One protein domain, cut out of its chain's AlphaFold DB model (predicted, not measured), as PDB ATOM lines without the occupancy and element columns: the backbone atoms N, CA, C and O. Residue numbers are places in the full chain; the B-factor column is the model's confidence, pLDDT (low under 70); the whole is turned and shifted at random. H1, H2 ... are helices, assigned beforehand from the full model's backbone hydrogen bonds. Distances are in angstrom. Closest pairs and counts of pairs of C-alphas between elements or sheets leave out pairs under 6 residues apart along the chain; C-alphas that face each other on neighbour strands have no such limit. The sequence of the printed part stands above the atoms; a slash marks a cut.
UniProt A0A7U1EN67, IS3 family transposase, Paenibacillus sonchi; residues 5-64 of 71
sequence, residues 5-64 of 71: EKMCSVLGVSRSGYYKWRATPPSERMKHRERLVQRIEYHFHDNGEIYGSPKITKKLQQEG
ATOM      1  N   GLU A   5     503.389 539.966 379.432       85.56
ATOM      2  CA  GLU A   5     503.348 540.958 380.516       85.56
ATOM      3  C   GLU A   5     503.209 542.398 380.018       85.56
ATOM      4  O   GLU A   5     502.387 543.147 380.540       85.56
ATOM      5  N   LYS A   6     503.966 542.778 378.978       87.19
ATOM      6  CA  LYS A   6     503.869 544.122 378.394       87.19
ATOM      7  C   LYS A   6     502.518 544.324 377.716       87.19
ATOM      8  O   LYS A   6     501.921 545.379 377.868       87.19
ATOM      9  N   MET A   7     502.014 543.308 377.019       88.44
ATOM     10  CA  MET A   7     500.699 543.371 376.372       88.44
ATOM     11  C   MET A   7     499.572 543.478 377.402       88.44
ATOM     12  O   MET A   7     498.683 544.307 377.251       88.44
ATOM     13  N   CYS A   8     499.641 542.691 378.476       88.50
ATOM     14  CA  CYS A   8     498.701 542.746 379.589       88.50
ATOM     15  C   CYS A   8     498.700 544.125 380.262       88.50
ATOM     16  O   CYS A   8     497.632 544.675 380.510       88.50
ATOM     17  N   SER A   9     499.881 544.717 380.474       86.50
ATOM     18  CA  SER A   9     500.009 546.072 381.019       86.50
ATOM     19  C   SER A   9     499.417 547.141 380.098       86.50
ATOM     20  O   SER A   9     498.757 548.049 380.589       86.50
ATOM     21  N   VAL A  10     499.632 547.043 378.781       92.19
ATOM     22  CA  VAL A  10     499.079 547.992 377.792       92.19
ATOM     23  C   VAL A  10     497.556 547.873 377.689       92.19
ATOM     24  O   VAL A  10     496.869 548.876 377.548       92.19
ATOM     25  N   LEU A  11     497.025 546.652 377.786       88.12
ATOM     26  CA  LEU A  11     495.592 546.361 377.689       88.12
ATOM     27  C   LEU A  11     494.851 546.458 379.037       88.12
ATOM     28  O   LEU A  11     493.654 546.189 379.086       88.12
ATOM     29  N   GLY A  12     495.542 546.798 380.131       89.31
ATOM     30  CA  GLY A  12     494.943 546.922 381.464       89.31
ATOM     31  C   GLY A  12     494.406 545.611 382.054       89.31
ATOM     32  O   GLY A  12     493.545 545.636 382.929       89.31
ATOM     33  N   VAL A  13     494.888 544.455 381.588       88.88
ATOM     34  CA  VAL A  13     494.468 543.130 382.075       88.88
ATOM     35  C   VAL A  13     495.549 542.496 382.939       88.88
ATOM     36  O   VAL A  13     496.743 542.634 382.678       88.88
ATOM     37  N   SER A  14     495.155 541.745 383.966       88.81
ATOM     38  CA  SER A  14     496.123 541.015 384.786       88.81
ATOM     39  C   SER A  14     496.695 539.813 384.026       88.81
ATOM     40  O   SER A  14     495.993 539.115 383.289       88.81
ATOM     41  N   ARG A  15     497.983 539.521 384.250       87.00
ATOM     42  CA  ARG A  15     498.652 538.335 383.687       87.00
ATOM     43  C   ARG A  15     497.918 537.044 384.074       87.00
ATOM     44  O   ARG A  15     497.719 536.170 383.234       87.00
ATOM     45  N   SER A  16     497.502 536.929 385.335       85.44
ATOM     46  CA  SER A  16     496.739 535.782 385.841       85.44
ATOM     47  C   SER A  16     495.363 535.667 385.178       85.44
ATOM     48  O   SER A  16     494.954 534.562 384.828       85.44
ATOM     49  N   GLY A  17     494.688 536.792 384.922       84.94
ATOM     50  CA  GLY A  17     493.434 536.843 384.172       84.94
ATOM     51  C   GLY A  17     493.591 536.363 382.730       84.94
ATOM     52  O   GLY A  17     492.789 535.553 382.273       84.94
ATOM     53  N   TYR A  18     494.664 536.776 382.045       86.56
ATOM     54  CA  TYR A  18     494.972 536.321 380.685       86.56
ATOM     55  C   TYR A  18     495.156 534.800 380.610       86.56
ATOM     56  O   TYR A  18     494.519 534.136 379.791       86.56
ATOM     57  N   TYR A  19     495.994 534.227 381.480       88.19
ATOM     58  CA  TYR A  19     496.224 532.781 381.470       88.19
ATOM     59  C   TYR A  19     494.988 531.997 381.907       88.19
ATOM     60  O   TYR A  19     494.712 530.950 381.329       88.19
ATOM     61  N   LYS A  20     494.206 532.518 382.861       85.44
ATOM     62  CA  LYS A  20     492.937 531.907 383.265       85.44
ATOM     63  C   LYS A  20     491.935 531.897 382.116       85.44
ATOM     64  O   LYS A  20     491.353 530.854 381.850       85.44
ATOM     65  N   TRP A  21     491.767 533.014 381.409       84.12
ATOM     66  CA  TRP A  21     490.903 533.093 380.230       84.12
ATOM     67  C   TRP A  21     491.351 532.112 379.142       84.12
ATOM     68  O   TRP A  21     490.538 531.337 378.650       84.12
ATOM     69  N   ARG A  22     492.656 532.066 378.844       83.31
ATOM     70  CA  ARG A  22     493.221 531.134 377.859       83.31
ATOM     71  C   ARG A  22     493.038 529.662 378.248       83.31
ATOM     72  O   ARG A  22     492.858 528.828 377.369       83.31
ATOM     73  N   ALA A  23     493.117 529.342 379.537       82.31
ATOM     74  CA  ALA A  23     492.954 527.984 380.056       82.31
ATOM     75  C   ALA A  23     491.489 527.604 380.323       82.31
ATOM     76  O   ALA A  23     491.211 526.452 380.648       82.31
ATOM     77  N   THR A  24     490.550 528.551 380.226       80.62
ATOM     78  CA  THR A  24     489.134 528.271 380.465       80.62
ATOM     79  C   THR A  24     488.605 527.401 379.324       80.62
ATOM     80  O   THR A  24     488.653 527.832 378.169       80.62
ATOM     81  N   PRO A  25     488.095 526.189 379.608       78.69
ATOM     82  CA  PRO A  25     487.511 525.350 378.576       78.69
ATOM     83  C   PRO A  25     486.278 526.035 377.970       78.69
ATOM     84  O   PRO A  25     485.588 526.797 378.659       78.69
ATOM     85  N   PRO A  26     485.970 525.771 376.689       79.75
ATOM     86  CA  PRO A  26     484.808 526.356 376.044       79.75
ATOM     87  C   PRO A  26     483.545 525.987 376.823       79.75
ATOM     88  O   PRO A  26     483.243 524.812 377.045       79.75
ATOM     89  N   SER A  27     482.806 527.015 377.242       84.56
ATOM     90  CA  SER A  27     481.506 526.829 377.887       84.56
ATOM     91  C   SER A  27     480.526 526.136 376.939       84.56
ATOM     92  O   SER A  27     480.659 526.221 375.716       84.56
ATOM     93  N   GLU A  28     479.472 525.521 377.478       84.19
ATOM     94  CA  GLU A  28     478.413 524.913 376.657       84.19
ATOM     95  C   GLU A  28     477.801 525.902 375.656       84.19
ATOM     96  O   GLU A  28     477.484 525.542 374.523       84.19
ATOM     97  N   ARG A  29     477.741 527.190 376.019       83.81
ATOM     98  CA  ARG A  29     477.310 528.262 375.117       83.81
ATOM     99  C   ARG A  29     478.282 528.484 373.957       83.81
ATOM    100  O   ARG A  29     477.833 528.730 372.839       83.81
ATOM    101  N   MET A  30     479.592 528.411 374.202       84.38
ATOM    102  CA  MET A  30     480.599 528.499 373.139       84.38
ATOM    103  C   MET A  30     480.507 527.297 372.204       84.38
ATOM    104  O   MET A  30     480.395 527.496 371.000       84.38
ATOM    105  N   LYS A  31     480.421 526.078 372.747       87.69
ATOM    106  CA  LYS A  31     480.243 524.857 371.945       87.69
ATOM    107  C   LYS A  31     478.956 524.881 371.125       87.69
ATOM    108  O   LYS A  31     478.918 524.400 369.998       87.69
ATOM    109  N   HIS A  32     477.867 525.402 371.690       87.12
ATOM    110  CA  HIS A  32     476.616 525.576 370.954       87.12
ATOM    111  C   HIS A  32     476.787 526.579 369.808       87.12
ATOM    112  O   HIS A  32     476.359 526.310 368.690       87.12
ATOM    113  N   ARG A  33     477.460 527.708 370.063       87.44
ATOM    114  CA  ARG A  33     477.757 528.706 369.031       87.44
ATOM    115  C   ARG A  33     478.634 528.131 367.917       87.44
ATOM    116  O   ARG A  33     478.340 528.390 366.760       87.44
ATOM    117  N   GLU A  34     479.665 527.361 368.248       89.00
ATOM    118  CA  GLU A  34     480.531 526.698 367.263       89.00
ATOM    119  C   GLU A  34     479.743 525.719 366.392       89.00
ATOM    120  O   GLU A  34     479.806 525.814 365.170       89.00
ATOM    121  N   ARG A  35     478.914 524.859 367.001       90.25
ATOM    122  CA  ARG A  35     478.008 523.958 366.264       90.25
ATOM    123  C   ARG A  35     477.079 524.721 365.319       90.25
ATOM    124  O   ARG A  35     476.858 524.301 364.189       90.25
ATOM    125  N   LEU A  36     476.550 525.854 365.776       89.94
ATOM    126  CA  LEU A  36     475.661 526.696 364.983       89.94
ATOM    127  C   LEU A  36     476.404 527.325 363.791       89.94
ATOM    128  O   LEU A  36     475.883 527.301 362.682       89.94
ATOM    129  N   VAL A  37     477.626 527.830 363.992       89.88
ATOM    130  CA  VAL A  37     478.470 528.383 362.914       89.88
ATOM    131  C   VAL A  37     478.802 527.317 361.873       89.88
ATOM    132  O   VAL A  37     478.570 527.547 360.691       89.88
ATOM    133  N   GLN A  38     479.233 526.131 362.305       92.06
ATOM    134  CA  GLN A  38     479.515 525.012 361.399       92.06
ATOM    135  C   GLN A  38     478.291 524.641 360.559       92.06
ATOM    136  O   GLN A  38     478.401 524.358 359.368       92.06
ATOM    137  N   ARG A  39     477.095 524.667 361.161       91.31
ATOM    138  CA  ARG A  39     475.862 524.347 360.442       91.31
ATOM    139  C   ARG A  39     475.430 525.458 359.482       91.31
ATOM    140  O   ARG A  39     474.900 525.150 358.416       91.31
ATOM    141  N   ILE A  40     475.682 526.726 359.818       89.56
ATOM    142  CA  ILE A  40     475.509 527.857 358.891       89.56
ATOM    143  C   ILE A  40     476.401 527.672 357.665       89.56
ATOM    144  O   ILE A  40     475.892 527.738 356.551       89.56
ATOM    145  N   GLU A  41     477.698 527.434 357.872       90.44
ATOM    146  CA  GLU A  41     478.668 527.252 356.786       90.44
ATOM    147  C   GLU A  41     478.284 526.071 355.900       90.44
ATOM    148  O   GLU A  41     478.251 526.207 354.679       90.44
ATOM    149  N   TYR A  42     477.885 524.950 356.508       91.50
ATOM    150  CA  TYR A  42     477.361 523.801 355.777       91.50
ATOM    151  C   TYR A  42     476.208 524.203 354.851       91.50
ATOM    152  O   TYR A  42     476.284 523.972 353.652       91.50
ATOM    153  N   HIS A  43     475.158 524.846 355.377       89.38
ATOM    154  CA  HIS A  43     473.991 525.231 354.570       89.38
ATOM    155  C   HIS A  43     474.307 526.303 353.532       89.38
ATOM    156  O   HIS A  43     473.665 526.342 352.482       89.38
ATOM    157  N   PHE A  44     475.266 527.178 353.820       90.00
ATOM    158  CA  PHE A  44     475.721 528.194 352.885       90.00
ATOM    159  C   PHE A  44     476.414 527.553 351.677       90.00
ATOM    160  O   PHE A  44     476.001 527.801 350.543       90.00
ATOM    161  N   HIS A  45     477.380 526.663 351.910       90.19
ATOM    162  CA  HIS A  45     478.115 525.983 350.841       90.19
ATOM    163  C   HIS A  45     477.275 524.930 350.106       90.19
ATOM    164  O   HIS A  45     477.317 524.868 348.882       90.19
ATOM    165  N   ASP A  46     476.450 524.163 350.823       90.50
ATOM    166  CA  ASP A  46     475.530 523.161 350.261       90.50
ATOM    167  C   ASP A  46     474.557 523.768 349.240       90.50
ATOM    168  O   ASP A  46     474.190 523.135 348.256       90.50
ATOM    169  N   ASN A  47     474.170 525.031 349.439       86.25
ATOM    170  CA  ASN A  47     473.241 525.730 348.554       86.25
ATOM    171  C   ASN A  47     473.950 526.684 347.580       86.25
ATOM    172  O   ASN A  47     473.318 527.610 347.067       86.25
ATOM    173  N   GLY A  48     475.253 526.483 347.349       85.25
ATOM    174  CA  GLY A  48     476.045 527.260 346.396       85.25
ATOM    175  C   GLY A  48     476.075 528.754 346.710       85.25
ATOM    176  O   GLY A  48     476.032 529.564 345.794       85.25
ATOM    177  N   GLU A  49     476.057 529.120 347.997       85.75
ATOM    178  CA  GLU A  49     476.100 530.508 348.484       85.75
ATOM    179  C   GLU A  49     474.848 531.349 348.151       85.75
ATOM    180  O   GLU A  49     474.745 532.521 348.510       85.75
ATOM    181  N   ILE A  50     473.827 530.735 347.542       86.06
ATOM    182  CA  ILE A  50     472.558 531.383 347.171       86.06
ATOM    183  C   ILE A  50     471.706 531.672 348.415       86.06
ATOM    184  O   ILE A  50     470.852 532.567 348.445       86.06
ATOM    185  N   TYR A  51     471.871 530.859 349.459       86.50
ATOM    186  CA  TYR A  51     471.047 530.949 350.654       86.50
ATOM    187  C   TYR A  51     471.546 532.076 351.554       86.50
ATOM    188  O   TYR A  51     472.522 531.942 352.280       86.50
ATOM    189  N   GLY A  52     470.809 533.184 351.554       83.44
ATOM    190  CA  GLY A  52     471.024 534.256 352.518       83.44
ATOM    191  C   GLY A  52     470.636 533.867 353.951       83.44
ATOM    192  O   GLY A  52     469.909 532.896 354.195       83.44
ATOM    193  N   SER A  53     471.049 534.715 354.896       84.44
ATOM    194  CA  SER A  53     470.783 534.584 356.340       84.44
ATOM    195  C   SER A  53     469.342 534.162 356.705       84.44
ATOM    196  O   SER A  53     469.189 533.255 357.529       84.44
ATOM    197  N   PRO A  54     468.265 534.684 356.072       87.62
ATOM    198  CA  PRO A  54     466.897 534.262 356.397       87.62
ATOM    199  C   PRO A  54     466.595 532.796 356.061       87.62
ATOM    200  O   PRO A  54     465.902 532.122 356.824       87.62
ATOM    201  N   LYS A  55     467.102 532.284 354.930       88.62
ATOM    202  CA  LYS A  55     466.864 530.894 354.500       88.62
ATOM    203  C   LYS A  55     467.648 529.916 355.366       88.62
ATOM    204  O   LYS A  55     467.090 528.914 355.806       88.62
ATOM    205  N   ILE A  56     468.905 530.249 355.666       88.81
ATOM    206  CA  ILE A  56     469.747 529.455 356.566       88.81
ATOM    207  C   ILE A  56     469.127 529.413 357.967       88.81
ATOM    208  O   ILE A  56     468.993 528.339 358.539       88.81
ATOM    209  N   THR A  57     468.652 530.549 358.490       88.31
ATOM    210  CA  THR A  57     467.993 530.603 359.808       88.31
ATOM    211  C   THR A  57     466.756 529.702 359.867       88.31
ATOM    212  O   THR A  57     466.568 528.996 360.855       88.31
ATOM    213  N   LYS A  58     465.935 529.666 358.807       88.94
ATOM    214  CA  LYS A  58     464.784 528.751 358.725       88.94
ATOM    215  C   LYS A  58     465.210 527.282 358.723       88.94
ATOM    216  O   LYS A  58     464.631 526.505 359.474       88.94
ATOM    217  N   LYS A  59     466.226 526.909 357.933       88.88
ATOM    218  CA  LYS A  59     466.772 525.538 357.928       88.88
ATOM    219  C   LYS A  59     467.306 525.140 359.308       88.88
ATOM    220  O   LYS A  59     466.977 524.072 359.806       88.88
ATOM    221  N   LEU A  60     468.044 526.026 359.971       89.69
ATOM    222  CA  LEU A  60     468.553 525.783 361.324       89.69
ATOM    223  C   LEU A  60     467.430 525.580 362.346       89.69
ATOM    224  O   LEU A  60     467.510 524.670 363.165       89.69
ATOM    225  N   GLN A  61     466.367 526.385 362.286       89.00
ATOM    226  CA  GLN A  61     465.201 526.207 363.158       89.00
ATOM    227  C   GLN A  61     464.477 524.880 362.893       89.00
ATOM    228  O   GLN A  61     464.068 524.220 363.844       89.00
ATOM    229  N   GLN A  62     464.357 524.463 361.627       88.12
ATOM    230  CA  GLN A  62     463.791 523.156 361.256       88.12
ATOM    231  C   GLN A  62     464.631 521.986 361.781       88.12
ATOM    232  O   GLN A  62     464.084 520.958 362.161       88.12
ATOM    233  N   GLU A  63     465.948 522.159 361.859       87.44
ATOM    234  CA  GLU A  63     466.881 521.184 362.436       87.44
ATOM    235  C   GLU A  63     466.914 521.200 363.974       87.44
ATOM    236  O   GLU A  63     467.676 520.454 364.584       87.44
ATOM    237  N   GLY A  64     466.099 522.044 364.615       85.69
ATOM    238  CA  GLY A  64     466.010 522.140 366.071       85.69
ATOM    239  C   GLY A  64     467.060 523.051 366.714       85.69
ATOM    240  O   GLY A  64     467.190 523.063 367.938       85.69
TER     241      GLY A  64
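What this domain is: This is residues 5 to 64 of the 71 residues of the protein "IS3 family transposase" of Paenibacillus sonchi (UniProt A0A7U1EN67). One long helix, H3, makes much of the length of an open, drawn-out chain, with H4 set steeply against its far end and two small helices, H1 and H2, forming a corner at the other end of the model. A free-standing stretch, residues 19 to 25, of which 19 to 23 belong to H2, leads from that corner toward H3, and the two ends of the model have no contact with each other. The printed part has 60 residues, with four named helices in the order H1, H2, H3, H4 and no named strand, and its class is all helix. It is extended, with a radius of gyration of the C-alphas of 18.1 A, and a rod in outline, spanning 46 by 22 by 15 A.

Where its parts are: H3, residues 28 to 46, is the longest helix, 26.6 A from C-alpha 28 at (478.413, 524.913, 376.657) to C-alpha 46 at (475.530, 523.161, 350.261). H4, residues 53 to 62, measures 14.3 A and ends at C-alpha 62 at (463.791, 523.156, 361.256). H2, residues 15 to 23, measures 12.4 A. H1, residues 5 to 10, begins at C-alpha 5 at (503.348, 540.958, 380.516).

How they stand to each other: H3 touches H4 with residues 39 to 44 alone. Their closest C-alphas, those of His 43 and Ile 56, are 6.3 A apart. The two helices run opposite ways at a steep tilt of 65 degrees. H2 and H3 are apart. H1 and H2 only just touch, with 3 pairs of C-alphas within 8 A, and only at the corner by their link; their closest C-alphas, those of Cys 8 and Arg 15, are 6.0 A apart. Their lines are about perpendicular, at 76 degrees. H4 is apart from H1 and H2, and H1 is apart from H3. In H1, H2, H3 and H4 every O i to N i+4 pair is within hydrogen-bond range.

The domain as a whole: The two C-alphas farthest apart, those of Lys 6 and Gln 62, are 48.4 A apart. The printed part has no cut. The links H1 to H2 and H2 to H3 are tight, and H3 to H4 is short. The mean pLDDT of the printed part is 87.2, and no printed residue is under 70.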